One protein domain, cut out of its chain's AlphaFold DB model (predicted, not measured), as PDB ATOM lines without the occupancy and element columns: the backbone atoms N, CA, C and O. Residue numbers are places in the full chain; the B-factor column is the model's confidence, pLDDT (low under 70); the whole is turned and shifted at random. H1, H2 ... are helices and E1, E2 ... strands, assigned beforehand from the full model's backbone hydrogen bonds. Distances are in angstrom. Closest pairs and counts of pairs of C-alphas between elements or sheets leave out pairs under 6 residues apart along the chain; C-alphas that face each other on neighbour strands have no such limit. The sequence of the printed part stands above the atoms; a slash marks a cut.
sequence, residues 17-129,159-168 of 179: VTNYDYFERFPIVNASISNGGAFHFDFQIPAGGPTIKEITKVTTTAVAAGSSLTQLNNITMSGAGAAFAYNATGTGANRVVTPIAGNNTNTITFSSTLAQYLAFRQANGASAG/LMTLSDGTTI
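Overview. This is residues 17 to 129 and 159 to 168 of the 179 residues of an uncharacterized protein of Hymenobacter sp. BRD67 (UniProt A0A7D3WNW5). Two narrow two-stranded ribbons, E2 with E4 and E3 with E5, make the middle of this model, with E4 on the side toward E3; E1 comes near E2 on the side away from E4. The small helices H1 and H2 gather at the last residues of E3, and H3 follows E4 with no residue between them but turns off in another direction, while in the long stretch of residues 85 to 106 residues 100 to 101 pair with residues 54 to 55 of E3. The 123 printed residues have five named strands and three named helices in the order E1 E2 E3 H1 H2 E4 H3 E5, and both sheets are antiparallel. The class is mixed, helices and strands, with 53 residues, under half, in named elements. The whole is compact, with a radius of gyration of the C-alphas of 15.1 A and spans of 46 by 35 by 24 A.

Along the chain. Find C-alpha 38 at (141.675, 173.543, 255.443), where E2 begins; it runs 20.2 A to residue 44. E4, residues 107 to 113, is 20.4 A long. E3, residues 52 to 60, is the longest strand by residues and measures 21.3 A; E5 is residues 159 to 162, ending with C-alpha 162 at (157.969, 183.666, 273.679). E1, residues 27 to 32, spans 16.8 A. Look for H1 at residues 69 to 74, H2 at 80 to 84 and H3 at 114 to 122, the last 12.3 A long.

Arrangement. Start with E2 and E4, antiparallel at 164 degrees, where N 41 and O 110 are 2.8 A apart. From there go to E3: the closest C-alphas of E3 and E4, Ile 52 and Thr 107, are 6.6 A apart. E3 and E5 are antiparallel at 176 degrees, with N 56 and O 159 at 2.8 A. Residues 54 to 55 of E3 also pair antiparallel with residues 100 to 101. E1 pairs with no named strand; its closest C-alpha pair with E2 is Ala 31 and Phe 39, 5.5 A. H1 and H2 only just touch, with 3 pairs of C-alphas within 8 A, the closest being Gln 71 and Phe 84 at 6.8 A. H3 is apart from H1 and H2. Every O i to N i+4 pair is within hydrogen-bond range in H1 and H3; H2 has 0 of 1, and 1 of its 2 O i to N i+3 pairs.

Size, cuts and confidence. The farthest C-alphas, Gly 48 and Ser 127, are 46.4 A apart. Residues 130 to 158 are not printed, and C-alphas 129 and 159 stand 24.7 A apart across this cut. The link from H2 to E4, 22 residues, is long. Mean pLDDT of the printed part is 83.7; look for values under 70 at residue 23, residues 61 to 68 and residues 125 to 129.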
ATOM      1  N   VAL A  17     145.743 173.585 273.082       94.19
ATOM      2  CA  VAL A  17     145.002 173.801 271.829       94.19
ATOM      3  C   VAL A  17     143.549 174.038 272.222       94.19
ATOM      4  O   VAL A  17     143.022 173.252 273.007       94.19
ATOM      5  N   THR A  18     142.912 175.109 271.754       94.81
ATOM      6  CA  THR A  18     141.561 175.506 272.200       94.81
ATOM      7  C   THR A  18     140.448 175.087 271.244       94.81
ATOM      8  O   THR A  18     139.306 174.953 271.673       94.81
ATOM      9  N   ASN A  19     140.775 174.829 269.977       94.19
ATOM     10  CA  ASN A  19     139.834 174.503 268.904       94.19
ATOM     11  C   ASN A  19     139.749 172.991 268.590       94.19
ATOM     12  O   ASN A  19     139.498 172.613 267.449       94.19
ATOM     13  N   TYR A  20     140.005 172.116 269.570       89.69
ATOM     14  CA  TYR A  20     139.966 170.664 269.360       89.69
ATOM     15  C   TYR A  20     138.529 170.127 269.259       89.69
ATOM     16  O   TYR A  20     137.652 170.503 270.033       89.69
ATOM     17  N   ASP A  21     138.321 169.175 268.352       81.94
ATOM     18  CA  ASP A  21     137.069 168.430 268.188       81.94
ATOM     19  C   ASP A  21     136.968 167.238 269.157       81.94
ATOM     20  O   ASP A  21     135.875 166.843 269.564       81.94
ATOM     21  N   TYR A  22     138.112 166.646 269.527       78.44
ATOM     22  CA  TYR A  22     138.181 165.463 270.392       78.44
ATOM     23  C   TYR A  22     139.260 165.604 271.467       78.44
ATOM     24  O   TYR A  22     140.404 165.961 271.174       78.44
ATOM     25  N   PHE A  23     138.902 165.262 272.708       63.47
ATOM     26  CA  PHE A  23     139.832 165.170 273.833       63.47
ATOM     27  C   PHE A  23     140.319 163.724 273.998       63.47
ATOM     28  O   PHE A  23     139.826 162.963 274.831       63.47
ATOM     29  N   GLU A  24     141.261 163.326 273.145       77.88
ATOM     30  CA  GLU A  24     141.977 162.053 273.263       77.88
ATOM     31  C   GLU A  24     143.323 162.266 273.991       77.88
ATOM     32  O   GLU A  24     143.504 163.234 274.727       77.88
ATOM     33  N   ARG A  25     144.312 161.384 273.784       76.88
ATOM     34  CA  ARG A  25     145.682 161.565 274.310       76.88
ATOM     35  C   ARG A  25     146.378 162.831 273.779       76.88
ATOM     36  O   ARG A  25     147.356 163.281 274.368       76.88
ATOM     37  N   PHE A  26     145.907 163.358 272.654       84.94
ATOM     38  CA  PHE A  26     146.411 164.551 271.982       84.94
ATOM     39  C   PHE A  26     145.212 165.369 271.484       84.94
ATOM     40  O   PHE A  26     144.202 164.758 271.127       84.94
ATOM     41  N   PRO A  27     145.298 166.708 271.404       90.50
ATOM     42  CA  PRO A  27     144.256 167.517 270.784       90.50
ATOM     43  C   PRO A  27     144.148 167.191 269.291       90.50
ATOM     44  O   PRO A  27     145.150 167.205 268.565       90.50
ATOM     45  N   ILE A  28     142.926 166.902 268.844       90.56
ATOM     46  CA  ILE A  28     142.612 166.554 267.457       90.56
ATOM     47  C   ILE A  28     141.700 167.626 266.863       90.56
ATOM     48  O   ILE A  28     140.671 167.934 267.456       90.56
ATOM     49  N   VAL A  29     142.054 168.139 265.684       92.81
ATOM     50  CA  VAL A  29     141.180 168.957 264.827       92.81
ATOM     51  C   VAL A  29     140.849 168.186 263.551       92.81
ATOM     52  O   VAL A  29     141.667 167.392 263.078       92.81
ATOM     53  N   ASN A  30     139.679 168.401 262.966       90.06
ATOM     54  CA  ASN A  30     139.289 167.766 261.710       90.06
ATOM     55  C   ASN A  30     139.725 168.587 260.480       90.06
ATOM     56  O   ASN A  30     139.747 169.815 260.495       90.06
ATOM     57  N   ALA A  31     140.024 167.890 259.381       87.50
ATOM     58  CA  ALA A  31     140.161 168.469 258.045       87.50
ATOM     59  C   ALA A  31     139.328 167.650 257.053       87.50
ATOM     60  O   ALA A  31     139.642 166.485 256.799       87.50
ATOM     61  N   SER A  32     138.284 168.257 256.485       83.38
ATOM     62  CA  SER A  32     137.441 167.629 255.461       83.38
ATOM     63  C   SER A  32     137.997 167.893 254.064       83.38
ATOM     64  O   SER A  32     138.268 169.038 253.695       83.38
ATOM     65  N   ILE A  33     138.174 166.832 253.284       78.31
ATOM     66  CA  ILE A  33     138.764 166.874 251.941       78.31
ATOM     67  C   ILE A  33     137.813 167.527 250.941       78.31
ATOM     68  O   ILE A  33     138.233 168.406 250.186       78.31
ATOM     69  N   SER A  34     136.536 167.148 250.974       74.38
ATOM     70  CA  SER A  34     135.464 167.760 250.184       74.38
ATOM     71  C   SER A  34     135.335 169.268 250.430       74.38
ATOM     72  O   SER A  34     135.048 170.011 249.494       74.38
ATOM     73  N   ASN A  35     135.662 169.742 251.637       75.44
ATOM     74  CA  ASN A  35     135.711 171.165 251.993       75.44
ATOM     75  C   ASN A  35     137.102 171.816 251.792       75.44
ATOM     76  O   ASN A  35     137.450 172.791 252.458       75.44
ATOM     77  N   GLY A  36     137.927 171.284 250.884       75.75
ATOM     78  CA  GLY A  36     139.225 171.864 250.504       75.75
ATOM     79  C   GLY A  36     140.384 171.567 251.464       75.75
ATOM     80  O   GLY A  36     141.506 172.029 251.243       75.75
ATOM     81  N   GLY A  37     140.152 170.781 252.517       84.62
ATOM     82  CA  GLY A  37     141.191 170.300 253.426       84.62
ATOM     83  C   GLY A  37     141.839 171.380 254.291       84.62
ATOM     84  O   GLY A  37     142.979 171.187 254.707       84.62
ATOM     85  N   ALA A  38     141.179 172.515 254.530       91.44
ATOM     86  CA  ALA A  38     141.675 173.543 255.443       91.44
ATOM     87  C   ALA A  38     141.591 173.082 256.908       91.44
ATOM     88  O   ALA A  38     140.638 172.409 257.298       91.44
ATOM     89  N   PHE A  39     142.582 173.460 257.715       94.00
ATOM     90  CA  PHE A  39     142.598 173.236 259.161       94.00
ATOM     91  C   PHE A  39     143.458 174.287 259.867       94.00
ATOM     92  O   PHE A  39     144.314 174.935 259.258       94.00
ATOM     93  N   HIS A  40     143.248 174.437 261.170       96.62
ATOM     94  CA  HIS A  40     144.054 175.305 262.016       96.62
ATOM     95  C   HIS A  40     144.196 174.721 263.426       96.62
ATOM     96  O   HIS A  40     143.379 173.905 263.845       96.62
ATOM     97  N   PHE A  41     145.228 175.142 264.150       96.81
ATOM     98  CA  PHE A  41     145.384 174.917 265.584       96.81
ATOM     99  C   PHE A  41     145.468 176.273 266.274       96.81
ATOM    100  O   PHE A  41     146.400 177.039 266.007       96.81
ATOM    101  N   ASP A  42     144.526 176.543 267.168       96.38
ATOM    102  CA  ASP A  42     144.557 177.718 268.033       96.38
ATOM    103  C   ASP A  42     145.263 177.353 269.332       96.38
ATOM    104  O   ASP A  42     144.752 176.576 270.139       96.38
ATOM    105  N   PHE A  43     146.464 177.887 269.524       96.06
ATOM    106  CA  PHE A  43     147.242 177.694 270.739       96.06
ATOM    107  C   PHE A  43     146.986 178.825 271.728       96.06
ATOM    108  O   PHE A  43     146.947 179.996 271.351       96.06
ATOM    109  N   GLN A  44     146.906 178.471 273.007       95.38
ATOM    110  CA  GLN A  44     146.810 179.398 274.125       95.38
ATOM    111  C   GLN A  44     147.790 179.014 275.240       95.38
ATOM    112  O   GLN A  44     147.916 177.841 275.595       95.38
ATOM    113  N   ILE A  45     148.433 180.021 275.827       94.62
ATOM    114  CA  ILE A  45     149.179 179.927 277.092       94.62
ATOM    115  C   ILE A  45     148.446 180.703 278.204       94.62
ATOM    116  O   ILE A  45     147.624 181.575 277.903       94.62
ATOM    117  N   PRO A  46     148.713 180.429 279.495       93.56
ATOM    118  CA  PRO A  46     148.178 181.225 280.597       93.56
ATOM    119  C   PRO A  46     148.490 182.723 280.470       93.56
ATOM    120  O   PRO A  46     149.558 183.120 280.000       93.56
ATOM    121  N   ALA A  47     147.558 183.558 280.934       90.00
ATOM    122  CA  ALA A  47     147.774 184.992 281.093       90.00
ATOM    123  C   ALA A  47     148.716 185.290 282.278       90.00
ATOM    124  O   ALA A  47     148.864 184.475 283.187       90.00
ATOM    125  N   GLY A  48     149.340 186.472 282.279       85.12
ATOM    126  CA  GLY A  48     150.251 186.919 283.346       85.12
ATOM    127  C   GLY A  48     151.708 186.451 283.211       85.12
ATOM    128  O   GLY A  48     152.546 186.873 284.002       85.12
ATOM    129  N   GLY A  49     152.020 185.621 282.210       86.50
ATOM    130  CA  GLY A  49     153.386 185.284 281.792       86.50
ATOM    131  C   GLY A  49     153.838 186.041 280.530       86.50
ATOM    132  O   GLY A  49     153.104 186.907 280.041       86.50
ATOM    133  N   PRO A  50     155.022 185.712 279.973       91.88
ATOM    134  CA  PRO A  50     155.445 186.201 278.658       91.88
ATOM    135  C   PRO A  50     154.452 185.780 277.565       91.88
ATOM    136  O   PRO A  50     153.763 184.768 277.692       91.88
ATOM    137  N   THR A  51     154.368 186.557 276.487       95.50
ATOM    138  CA  THR A  51     153.414 186.328 275.391       95.50
ATOM    139  C   THR A  51     154.040 185.537 274.244       95.50
ATOM    140  O   THR A  51     155.257 185.358 274.190       95.50
ATOM    141  N   ILE A  52     153.230 185.022 273.318       95.69
ATOM    142  CA  ILE A  52     153.723 184.243 272.179       95.69
ATOM    143  C   ILE A  52     154.249 185.200 271.105       95.69
ATOM    144  O   ILE A  52     153.490 185.968 270.504       95.69
ATOM    145  N   LYS A  53     155.557 185.129 270.844       95.94
ATOM    146  CA  LYS A  53     156.223 185.919 269.804       95.94
ATOM    147  C   LYS A  53     156.042 185.281 268.427       95.94
ATOM    148  O   LYS A  53     155.767 185.990 267.466       95.94
ATOM    149  N   GLU A  54     156.234 183.966 268.312       96.00
ATOM    150  CA  GLU A  54     156.184 183.239 267.032       96.00
ATOM    151  C   GLU A  54     156.081 181.716 267.226       96.00
ATOM    152  O   GLU A  54     156.593 181.171 268.207       96.00
ATOM    153  N   ILE A  55     155.511 181.008 266.246       95.81
ATOM    154  CA  ILE A  55     155.803 179.583 266.028       95.81
ATOM    155  C   ILE A  55     157.052 179.511 265.145       95.81
ATOM    156  O   ILE A  55     157.014 179.777 263.943       95.81
ATOM    157  N   THR A  56     158.178 179.167 265.757       94.06
ATOM    158  CA  THR A  56     159.517 179.156 265.157       94.06
ATOM    159  C   THR A  56     159.688 178.011 264.163       94.06
ATOM    160  O   THR A  56     160.225 178.201 263.070       94.06
ATOM    161  N   LYS A  57     159.243 176.807 264.540       91.25
ATOM    162  CA  LYS A  57     159.411 175.576 263.753       91.25
ATOM    163  C   LYS A  57     158.159 174.715 263.834       91.25
ATOM    164  O   LYS A  57     157.568 174.583 264.904       91.25
ATOM    165  N   VAL A  58     157.820 174.062 262.729       92.06
ATOM    166  CA  VAL A  58     156.739 173.072 262.640       92.06
ATOM    167  C   VAL A  58     157.261 171.833 261.916       92.06
ATOM    168  O   VAL A  58     158.029 171.970 260.970       92.06
ATOM    169  N   THR A  59     156.871 170.622 262.316       87.38
ATOM    170  CA  THR A  59     157.182 169.379 261.574       87.38
ATOM    171  C   THR A  59     156.087 168.320 261.750       87.38
ATOM    172  O   THR A  59     155.251 168.449 262.643       87.38
ATOM    173  N   THR A  60     156.059 167.287 260.900       83.75
ATOM    174  CA  THR A  60     154.960 166.296 260.824       83.75
ATOM    175  C   THR A  60     155.464 164.874 260.617       83.75
ATOM    176  O   THR A  60     156.383 164.690 259.827       83.75
ATOM    177  N   THR A  61     154.828 163.856 261.201       66.19
ATOM    178  CA  THR A  61     155.386 162.484 261.266       66.19
ATOM    179  C   THR A  61     155.540 161.696 259.954       66.19
ATOM    180  O   THR A  61     156.305 160.736 259.930       66.19
ATOM    181  N   ALA A  62     154.838 162.035 258.867       56.78
ATOM    182  CA  ALA A  62     154.578 161.072 257.781       56.78
ATOM    183  C   ALA A  62     155.479 161.156 256.524       56.78
ATOM    184  O   ALA A  62     155.049 160.750 255.436       56.78
ATOM    185  N   VAL A  63     156.700 161.685 256.621       49.16
ATOM    186  CA  VAL A  63     157.722 161.499 255.564       49.16
ATOM    187  C   VAL A  63     158.422 160.153 255.787       49.16
ATOM    188  O   VAL A  63     158.572 159.719 256.926       49.16
ATOM    189  N   ALA A  64     158.878 159.497 254.715       40.25
ATOM    190  CA  ALA A  64     159.435 158.136 254.706       40.25
ATOM    191  C   ALA A  64     160.727 157.901 255.536       40.25
ATOM    192  O   ALA A  64     161.336 156.842 255.416       40.25
ATOM    193  N   ALA A  65     161.150 158.855 256.377       39.50
ATOM    194  CA  ALA A  65     162.279 158.720 257.300       39.50
ATOM    195  C   ALA A  65     162.154 159.619 258.560       39.50
ATOM    196  O   ALA A  65     162.999 160.475 258.820       39.50
ATOM    197  N   GLY A  66     161.122 159.403 259.385       50.59
ATOM    198  CA  GLY A  66     161.249 159.598 260.843       50.59
ATOM    199  C   GLY A  66     161.126 161.018 261.419       50.59
ATOM    200  O   GLY A  66     161.742 161.313 262.451       50.59
ATOM    201  N   SER A  67     160.328 161.895 260.808       59.56
ATOM    202  CA  SER A  67     160.001 163.199 261.400       59.56
ATOM    203  C   SER A  67     159.299 163.043 262.753       59.56
ATOM    204  O   SER A  67     158.306 162.341 262.902       59.56
ATOM    205  N   SER A  68     159.891 163.644 263.779       65.44
ATOM    206  CA  SER A  68     159.610 163.380 265.191       65.44
ATOM    207  C   SER A  68     160.061 164.571 266.040       65.44
ATOM    208  O   SER A  68     160.680 165.505 265.524       65.44
ATOM    209  N   LEU A  69     159.832 164.514 267.354       70.25
ATOM    210  CA  LEU A  69     160.377 165.490 268.305       70.25
ATOM    211  C   LEU A  69     161.912 165.638 268.178       70.25
ATOM    212  O   LEU A  69     162.439 166.745 268.259       70.25
ATOM    213  N   THR A  70     162.625 164.550 267.868       71.12
ATOM    214  CA  THR A  70     164.067 164.574 267.571       71.12
ATOM    215  C   THR A  70     164.390 165.412 266.330       71.12
ATOM    216  O   THR A  70     165.360 166.166 266.335       71.12
ATOM    217  N   GLN A  71     163.570 165.348 265.273       70.81
ATOM    218  CA  GLN A  71     163.776 166.188 264.087       70.81
ATOM    219  C   GLN A  71     163.419 167.661 264.324       70.81
ATOM    220  O   GLN A  71     164.094 168.520 263.765       70.81
ATOM    221  N   LEU A  72     162.445 167.979 265.187       80.12
ATOM    222  CA  LEU A  72     162.138 169.371 265.559       80.12
ATOM    223  C   LEU A  72     163.377 170.098 266.126       80.12
ATOM    224  O   LEU A  72     163.644 171.263 265.801       80.12
ATOM    225  N   ASN A  73     164.178 169.377 266.918       78.19
ATOM    226  CA  ASN A  73     165.458 169.861 267.434       78.19
ATOM    227  C   ASN A  73     166.509 170.012 266.318       78.19
ATOM    228  O   ASN A  73     167.187 171.037 266.267       78.19
ATOM    229  N   ASN A  74     166.583 169.050 265.391       75.38
ATOM    230  CA  ASN A  74     167.570 169.019 264.300       75.38
ATOM    231  C   ASN A  74     167.292 169.997 263.139       75.38
ATOM    232  O   ASN A  74     168.177 170.216 262.313       75.38
ATOM    233  N   ILE A  75     166.094 170.589 263.050       85.50
ATOM    234  CA  ILE A  75     165.781 171.629 262.056       85.50
ATOM    235  C   ILE A  75     166.747 172.811 262.209       85.50
ATOM    236  O   ILE A  75     166.767 173.475 263.251       85.50
ATOM    237  N   THR A  76     167.483 173.125 261.147       87.06
ATOM    238  CA  THR A  76     168.221 174.387 261.003       87.06
ATOM    239  C   THR A  76     167.316 175.450 260.381       87.06
ATOM    240  O   THR A  76     166.394 175.123 259.640       87.06
ATOM    241  N   MET A  77     167.567 176.735 260.658       88.62
ATOM    242  CA  MET A  77     166.748 177.824 260.093       88.62
ATOM    243  C   MET A  77     166.971 178.024 258.582       88.62
ATOM    244  O   MET A  77     166.138 178.625 257.911       88.62
ATOM    245  N   SER A  78     168.068 177.499 258.033       88.44
ATOM    246  CA  SER A  78     168.387 177.505 256.604       88.44
ATOM    247  C   SER A  78     169.181 176.257 256.195       88.44
ATOM    248  O   SER A  78     169.714 175.537 257.048       88.44
ATOM    249  N   GLY A  79     169.262 175.993 254.890       83.75
ATOM    250  CA  GLY A  79     170.034 174.886 254.322       83.75
ATOM    251  C   GLY A  79     169.302 173.541 254.363       83.75
ATOM    252  O   GLY A  79     168.097 173.470 254.583       83.75
ATOM    253  N   ALA A  80     170.040 172.444 254.167       75.75
ATOM    254  CA  ALA A  80     169.454 171.103 254.073       75.75
ATOM    255  C   ALA A  80     168.660 170.683 255.329       75.75
ATOM    256  O   ALA A  80     167.641 170.010 255.209       75.75
ATOM    257  N   GLY A  81     169.064 171.125 256.528       78.31
ATOM    258  CA  GLY A  81     168.330 170.857 257.771       78.31
ATOM    259  C   GLY A  81     166.981 171.584 257.878       78.31
ATOM    260  O   GLY A  81     166.116 171.136 258.628       78.31
ATOM    261  N   ALA A  82     166.742 172.637 257.087       85.25
ATOM    262  CA  ALA A  82     165.429 173.276 256.984       85.25
ATOM    263  C   ALA A  82     164.405 172.393 256.243       85.25
ATOM    264  O   ALA A  82     163.208 172.663 256.299       85.25
ATOM    265  N   ALA A  83     164.835 171.317 255.569       78.44
ATOM    266  CA  ALA A  83     163.936 170.437 254.825       78.44
ATOM    267  C   ALA A  83     162.895 169.725 255.709       78.44
ATOM    268  O   ALA A  83     161.755 169.508 255.290       78.44
ATOM    269  N   PHE A  84     163.262 169.437 256.960       79.94
ATOM    270  CA  PHE A  84     162.387 168.807 257.952       79.94
ATOM    271  C   PHE A  84     161.339 169.768 258.540       79.94
ATOM    272  O   PHE A  84     160.433 169.320 259.248       79.94
ATOM    273  N   ALA A  85     161.435 171.070 258.250       88.94
ATOM    274  CA  ALA A  85     160.472 172.067 258.690       88.94
ATOM    275  C   ALA A  85     159.317 172.220 257.692       88.94
ATOM    276  O   ALA A  85     159.502 172.488 256.503       88.94
ATOM    277  N   TYR A  86     158.103 172.091 258.211       89.19
ATOM    278  CA  TYR A  86     156.854 172.298 257.491       89.19
ATOM    279  C   TYR A  86     156.677 173.757 257.061       89.19
ATOM    280  O   TYR A  86     156.242 174.034 255.950       89.19
ATOM    281  N   ASN A  87     157.085 174.695 257.920       92.62
ATOM    282  CA  ASN A  87     157.082 176.133 257.659       92.62
ATOM    283  C   ASN A  87     158.335 176.623 256.900       92.62
ATOM    284  O   ASN A  87     158.702 177.791 257.018       92.62
ATOM    285  N   ALA A  88     159.016 175.752 256.142       90.06
ATOM    286  CA  ALA A  88     160.151 176.144 255.307       90.06
ATOM    287  C   ALA A  88     159.801 176.270 253.822       90.06
ATOM    288  O   ALA A  88     159.207 175.369 253.223       90.06
ATOM    289  N   THR A  89     160.260 177.365 253.223       85.19
ATOM    290  CA  THR A  89     160.082 177.718 251.810       85.19
ATOM    291  C   THR A  89     161.401 177.593 251.043       85.19
ATOM    292  O   THR A  89     162.475 177.580 251.642       85.19
ATOM    293  N   GLY A  90     161.338 177.479 249.713       82.38
ATOM    294  CA  GLY A  90     162.513 177.290 248.852       82.38
ATOM    295  C   GLY A  90     162.910 175.822 248.644       82.38
ATOM    296  O   GLY A  90     162.232 174.898 249.093       82.38
ATOM    297  N   THR A  91     164.011 175.600 247.920       77.19
ATOM    298  CA  THR A  91     164.457 174.272 247.462       77.19
ATOM    299  C   THR A  91     165.955 174.054 247.692       77.19
ATOM    300  O   THR A  91     166.750 174.995 247.701       77.19
ATOM    301  N   GLY A  92     166.355 172.790 247.878       72.19
ATOM    302  CA  GLY A  92     167.758 172.400 248.060       72.19
ATOM    303  C   GLY A  92     168.449 173.147 249.207       72.19
ATOM    304  O   GLY A  92     167.910 173.258 250.306       72.19
ATOM    305  N   ALA A  93     169.643 173.680 248.940       76.88
ATOM    306  CA  ALA A  93     170.417 174.466 249.906       76.88
ATOM    307  C   ALA A  93     169.811 175.852 250.217       76.88
ATOM    308  O   ALA A  93     170.139 176.433 251.248       76.88
ATOM    309  N   ASN A  94     168.899 176.355 249.378       82.06
ATOM    310  CA  ASN A  94     168.265 177.670 249.534       82.06
ATOM    311  C   ASN A  94     166.950 177.603 250.331       82.06
ATOM    312  O   ASN A  94     166.160 178.546 250.308       82.06
ATOM    313  N   ARG A  95     166.677 176.477 251.002       85.81
ATOM    314  CA  ARG A  95     165.475 176.291 251.817       85.81
ATOM    315  C   ARG A  95     165.634 177.017 253.159       85.81
ATOM    316  O   ARG A  95     166.673 176.892 253.808       85.81
ATOM    317  N   VAL A  96     164.623 177.789 253.559       91.38
ATOM    318  CA  VAL A  96     164.640 178.668 254.743       91.38
ATOM    319  C   VAL A  96     163.360 178.481 255.550       91.38
ATOM    320  O   VAL A  96     162.265 178.494 254.991       91.38
ATOM    321  N   VAL A  97     163.498 178.320 256.866       92.44
ATOM    322  CA  VAL A  97     162.381 178.285 257.819       92.44
ATOM    323  C   VAL A  97     161.852 179.702 258.011       92.44
ATOM    324  O   VAL A  97     162.601 180.587 258.424       92.44
ATOM    325  N   THR A  98     160.565 179.916 257.755       93.69
ATOM    326  CA  THR A  98     159.888 181.189 258.024       93.69
ATOM    327  C   THR A  98     159.037 181.029 259.287       93.69
ATOM    328  O   THR A  98     158.031 180.312 259.245       93.69
ATOM    329  N   PRO A  99     159.417 181.634 260.430       94.88
ATOM    330  CA  PRO A  99     158.577 181.644 261.622       94.88
ATOM    331  C   PRO A  99     157.203 182.246 261.328       94.88
ATOM    332  O   PRO A  99     157.088 183.228 260.593       94.88
ATOM    333  N   ILE A 100     156.162 181.669 261.918       95.12
ATOM    334  CA  ILE A 100     154.812 182.229 261.858       95.12
ATOM    335  C   ILE A 100     154.720 183.233 263.000       95.12
ATOM    336  O   ILE A 100     154.726 182.847 264.170       95.12
ATOM    337  N   ALA A 101     154.707 184.518 262.652       94.81
ATOM    338  CA  ALA A 101     154.672 185.603 263.621       94.81
ATOM    339  C   ALA A 101     153.401 185.533 264.479       94.81
ATOM    340  O   ALA A 101     152.291 185.392 263.967       94.81
ATOM    341  N   GLY A 102     153.582 185.654 265.789       89.56
ATOM    342  CA  GLY A 102     152.508 185.929 266.726       89.56
ATOM    343  C   GLY A 102     152.144 187.409 266.731       89.56
ATOM    344  O   GLY A 102     152.810 188.260 266.143       89.56
ATOM    345  N   ASN A 103     151.078 187.716 267.454       87.75
ATOM    346  CA  ASN A 103     150.598 189.072 267.714       87.75
ATOM    347  C   ASN A 103     151.095 189.619 269.074       87.75
ATOM    348  O   ASN A 103     150.578 190.627 269.549       87.75
ATOM    349  N   ASN A 104     152.074 188.956 269.707       87.00
ATOM    350  CA  ASN A 104     152.539 189.214 271.076       87.00
ATOM    351  C   ASN A 104     151.418 189.145 272.133       87.00
ATOM    352  O   ASN A 104     151.472 189.854 273.138       87.00
ATOM    353  N   THR A 105     150.425 188.271 271.938       93.88
ATOM    354  CA  THR A 105     149.395 187.942 272.943       93.88
ATOM    355  C   THR A 105     149.594 186.530 273.501       93.88
ATOM    356  O   THR A 105     150.522 185.815 273.126       93.88
ATOM    357  N   ASN A 106     148.726 186.101 274.415       94.75
ATOM    358  CA  ASN A 106     148.733 184.742 274.959       94.75
ATOM    359  C   ASN A 106     148.131 183.692 273.999       94.75
ATOM    360  O   ASN A 106     147.984 182.538 274.402       94.75
ATOM    361  N   THR A 107     147.786 184.062 272.757       95.38
ATOM    362  CA  THR A 107     147.253 183.158 271.728       95.38
ATOM    363  C   THR A 107     147.990 183.276 270.391       95.38
ATOM    364  O   THR A 107     148.513 184.334 270.039       95.38
ATOM    365  N   ILE A 108     148.032 182.181 269.626       96.88
ATOM    366  CA  ILE A 108     148.511 182.163 268.236       96.88
ATOM    367  C   ILE A 108     147.801 181.066 267.435       96.88
ATOM    368  O   ILE A 108     147.580 179.970 267.946       96.88
ATOM    369  N   THR A 109     147.499 181.335 266.167       96.12
ATOM    370  CA  THR A 109     146.888 180.357 265.256       96.12
ATOM    371  C   THR A 109     147.918 179.840 264.256       96.12
ATOM    372  O   THR A 109     148.541 180.615 263.528       96.12
ATOM    373  N   PHE A 110     148.075 178.521 264.175       97.06
ATOM    374  CA  PHE A 110     148.694 177.863 263.024       97.06
ATOM    375  C   PHE A 110     147.604 177.493 262.020       97.06
ATOM    376  O   PHE A 110     146.727 176.717 262.375       97.06
ATOM    377  N   SER A 111     147.684 177.955 260.771       95.88
ATOM    378  CA  SER A 111     146.739 177.575 259.706       95.88
ATOM    379  C   SER A 111     147.447 176.861 258.562       95.88
ATOM    380  O   SER A 111     148.528 177.278 258.138       95.88
ATOM    381  N   SER A 112     146.834 175.807 258.021       94.00
ATOM    382  CA  SER A 112     147.321 175.144 256.811       94.00
ATOM    383  C   SER A 112     146.219 174.359 256.081       94.00
ATOM    384  O   SER A 112     145.032 174.478 256.379       94.00
ATOM    385  N   THR A 113     146.612 173.586 255.071       91.19
ATOM    386  CA  THR A 113     145.730 172.790 254.216       91.19
ATOM    387  C   THR A 113     146.342 171.422 253.934       91.19
ATOM    388  O   THR A 113     147.568 171.265 253.903       91.19
ATOM    389  N   LEU A 114     145.505 170.422 253.649       85.94
ATOM    390  CA  LEU A 114     145.965 169.103 253.197       85.94
ATOM    391  C   LEU A 114     146.783 169.188 251.894       85.94
ATOM    392  O   LEU A 114     147.697 168.390 251.693       85.94
ATOM    393  N   ALA A 115     146.515 170.190 251.048       84.12
ATOM    394  CA  ALA A 115     147.301 170.486 249.851       84.12
ATOM    395  C   ALA A 115     148.731 170.957 250.183       84.12
ATOM    396  O   ALA A 115     149.696 170.427 249.633       84.12
ATOM    397  N   GLN A 116     148.895 171.895 251.126       86.75
ATOM    398  CA  GLN A 116     150.218 172.318 251.611       86.75
ATOM    399  C   GLN A 116     150.973 171.163 252.281       86.75
ATOM    400  O   GLN A 116     152.174 171.004 252.060       86.75
ATOM    401  N   TYR A 117     150.272 170.309 253.030       84.69
ATOM    402  CA  TYR A 117     150.870 169.126 253.643       84.69
ATOM    403  C   TYR A 117     151.352 168.104 252.612       84.69
ATOM    404  O   TYR A 117     152.450 167.552 252.735       84.69
ATOM    405  N   LEU A 118     150.572 167.893 251.555       79.00
ATOM    406  CA  LEU A 118     150.980 167.062 250.434       79.00
ATOM    407  C   LEU A 118     152.210 167.645 249.715       79.00
ATOM    408  O   LEU A 118     153.166 166.906 249.472       79.00
ATOM    409  N   ALA A 119     152.231 168.954 249.451       79.44
ATOM    410  CA  ALA A 119     153.375 169.635 248.842       79.44
ATOM    411  C   ALA A 119     154.649 169.524 249.706       79.44
ATOM    412  O   ALA A 119     155.714 169.190 249.187       79.44
ATOM    413  N   PHE A 120     154.540 169.704 251.030       80.25
ATOM    414  CA  PHE A 120     155.643 169.487 251.974       80.25
ATOM    415  C   PHE A 120     156.202 168.056 251.903       80.25
ATOM    416  O   PHE A 120     157.419 167.860 251.958       80.25
ATOM    417  N   ARG A 121     155.333 167.048 251.765       78.31
ATOM    418  CA  ARG A 121     155.751 165.641 251.665       78.31
ATOM    419  C   ARG A 121     156.410 165.328 250.319       78.31
ATOM    420  O   ARG A 121     157.452 164.676 250.313       78.31
ATOM    421  N   GLN A 122     155.885 165.852 249.211       75.19
ATOM    422  CA  GLN A 122     156.501 165.720 247.881       75.19
ATOM    423  C   GLN A 122     157.884 166.389 247.820       75.19
ATOM    424  O   GLN A 122     158.845 165.772 247.365       75.19
ATOM    425  N   ALA A 123     158.022 167.602 248.372       73.44
ATOM    426  CA  ALA A 123     159.300 168.316 248.475       73.44
ATOM    427  C   ALA A 123     160.356 167.585 249.332       73.44
ATOM    428  O   ALA A 123     161.540 167.910 249.262       73.44
ATOM    429  N   ASN A 124     159.933 166.599 250.127       72.31
ATOM    430  CA  ASN A 124     160.776 165.742 250.957       72.31
ATOM    431  C   ASN A 124     160.795 164.274 250.475       72.31
ATOM    432  O   ASN A 124     161.047 163.359 251.257       72.31
ATOM    433  N   GLY A 125     160.539 164.042 249.181       67.56
ATOM    434  CA  GLY A 125     160.750 162.749 248.520       67.56
ATOM    435  C   GLY A 125     159.627 161.718 248.680       67.56
ATOM    436  O   GLY A 125     159.797 160.579 248.252       67.56
ATOM    437  N   ALA A 126     158.480 162.073 249.266       65.12
ATOM    438  CA  ALA A 126     157.329 161.171 249.320       65.12
ATOM    439  C   ALA A 126     156.500 161.250 248.024       65.12
ATOM    440  O   ALA A 126     155.859 162.262 247.742       65.12
ATOM    441  N   SER A 127     156.456 160.153 247.265       52.06
ATOM    442  CA  SER A 127     155.790 160.076 245.951       52.06
ATOM    443  C   SER A 127     154.253 159.999 245.989       52.06
ATOM    444  O   SER A 127     153.619 159.961 244.938       52.06
ATOM    445  N   ALA A 128     153.643 159.931 247.175       50.72
ATOM    446  CA  ALA A 128     152.198 159.790 247.375       50.72
ATOM    447  C   ALA A 128     151.757 160.458 248.688       50.72
ATOM    448  O   ALA A 128     152.601 160.813 249.513       50.72
ATOM    449  N   GLY A 129     150.442 160.600 248.904       49.56
ATOM    450  CA  GLY A 129     149.821 160.990 250.182       49.56
ATOM    451  C   GLY A 129     150.093 159.995 251.333       49.56
ATOM    452  O   GLY A 129     151.038 159.202 251.266       49.56
ATOM    453  N   LEU A 159     157.607 174.232 267.726       92.75
ATOM    454  CA  LEU A 159     158.459 174.994 268.633       92.75
ATOM    455  C   LEU A 159     157.958 176.433 268.590       92.75
ATOM    456  O   LEU A 159     157.852 176.990 267.496       92.75
ATOM    457  N   MET A 160     157.658 177.020 269.745       93.62
ATOM    458  CA  MET A 160     157.295 178.434 269.856       93.62
ATOM    459  C   MET A 160     158.402 179.204 270.569       93.62
ATOM    460  O   MET A 160     158.996 178.682 271.514       93.62
ATOM    461  N   THR A 161     158.632 180.449 270.153       94.50
ATOM    462  CA  THR A 161     159.406 181.431 270.922       94.50
ATOM    463  C   THR A 161     158.428 182.371 271.626       94.50
ATOM    464  O   THR A 161     157.448 182.828 271.027       94.50
ATOM    465  N   LEU A 162     158.705 182.689 272.884       94.56
ATOM    466  CA  LEU A 162     157.969 183.666 273.679       94.56
ATOM    467  C   LEU A 162     158.638 185.052 273.621       94.56
ATOM    468  O   LEU A 162     159.743 185.214 273.096       94.56
ATOM    469  N   SER A 163     157.952 186.073 274.132       94.81
ATOM    470  CA  SER A 163     158.377 187.481 274.094       94.81
ATOM    471  C   SER A 163     159.682 187.763 274.850       94.81
ATOM    472  O   SER A 163     160.362 188.741 274.557       94.81
ATOM    473  N   ASP A 164     160.032 186.911 275.814       92.44
ATOM    474  CA  ASP A 164     161.272 186.935 276.603       92.44
ATOM    475  C   ASP A 164     162.431 186.148 275.948       92.44
ATOM    476  O   ASP A 164     163.545 186.135 276.469       92.44
ATOM    477  N   GLY A 165     162.184 185.490 274.809       91.25
ATOM    478  CA  GLY A 165     163.137 184.604 274.136       91.25
ATOM    479  C   GLY A 165     163.121 183.151 274.626       91.25
ATOM    480  O   GLY A 165     163.830 182.322 274.051       91.25
ATOM    481  N   THR A 166     162.306 182.809 275.630       91.75
ATOM    482  CA  THR A 166     162.109 181.422 276.073       91.75
ATOM    483  C   THR A 166     161.474 180.604 274.949       91.75
ATOM    484  O   THR A 166     160.554 181.068 274.274       91.75
ATOM    485  N   THR A 167     161.938 179.371 274.739       91.56
ATOM    486  CA  THR A 167     161.320 178.440 273.786       91.56
ATOM    487  C   THR A 167     160.505 177.371 274.498       91.56
ATOM    488  O   THR A 167     160.930 176.819 275.512       91.56
ATOM    489  N   ILE A 168     159.331 177.056 273.948       91.00
ATOM    490  CA  ILE A 168     158.441 176.012 274.465       91.00
ATOM    491  C   ILE A 168     158.026 175.048 273.354       91.00
ATOM    492  O   ILE A 168     157.850 175.434 272.196       91.00
TER     493      ILE A 168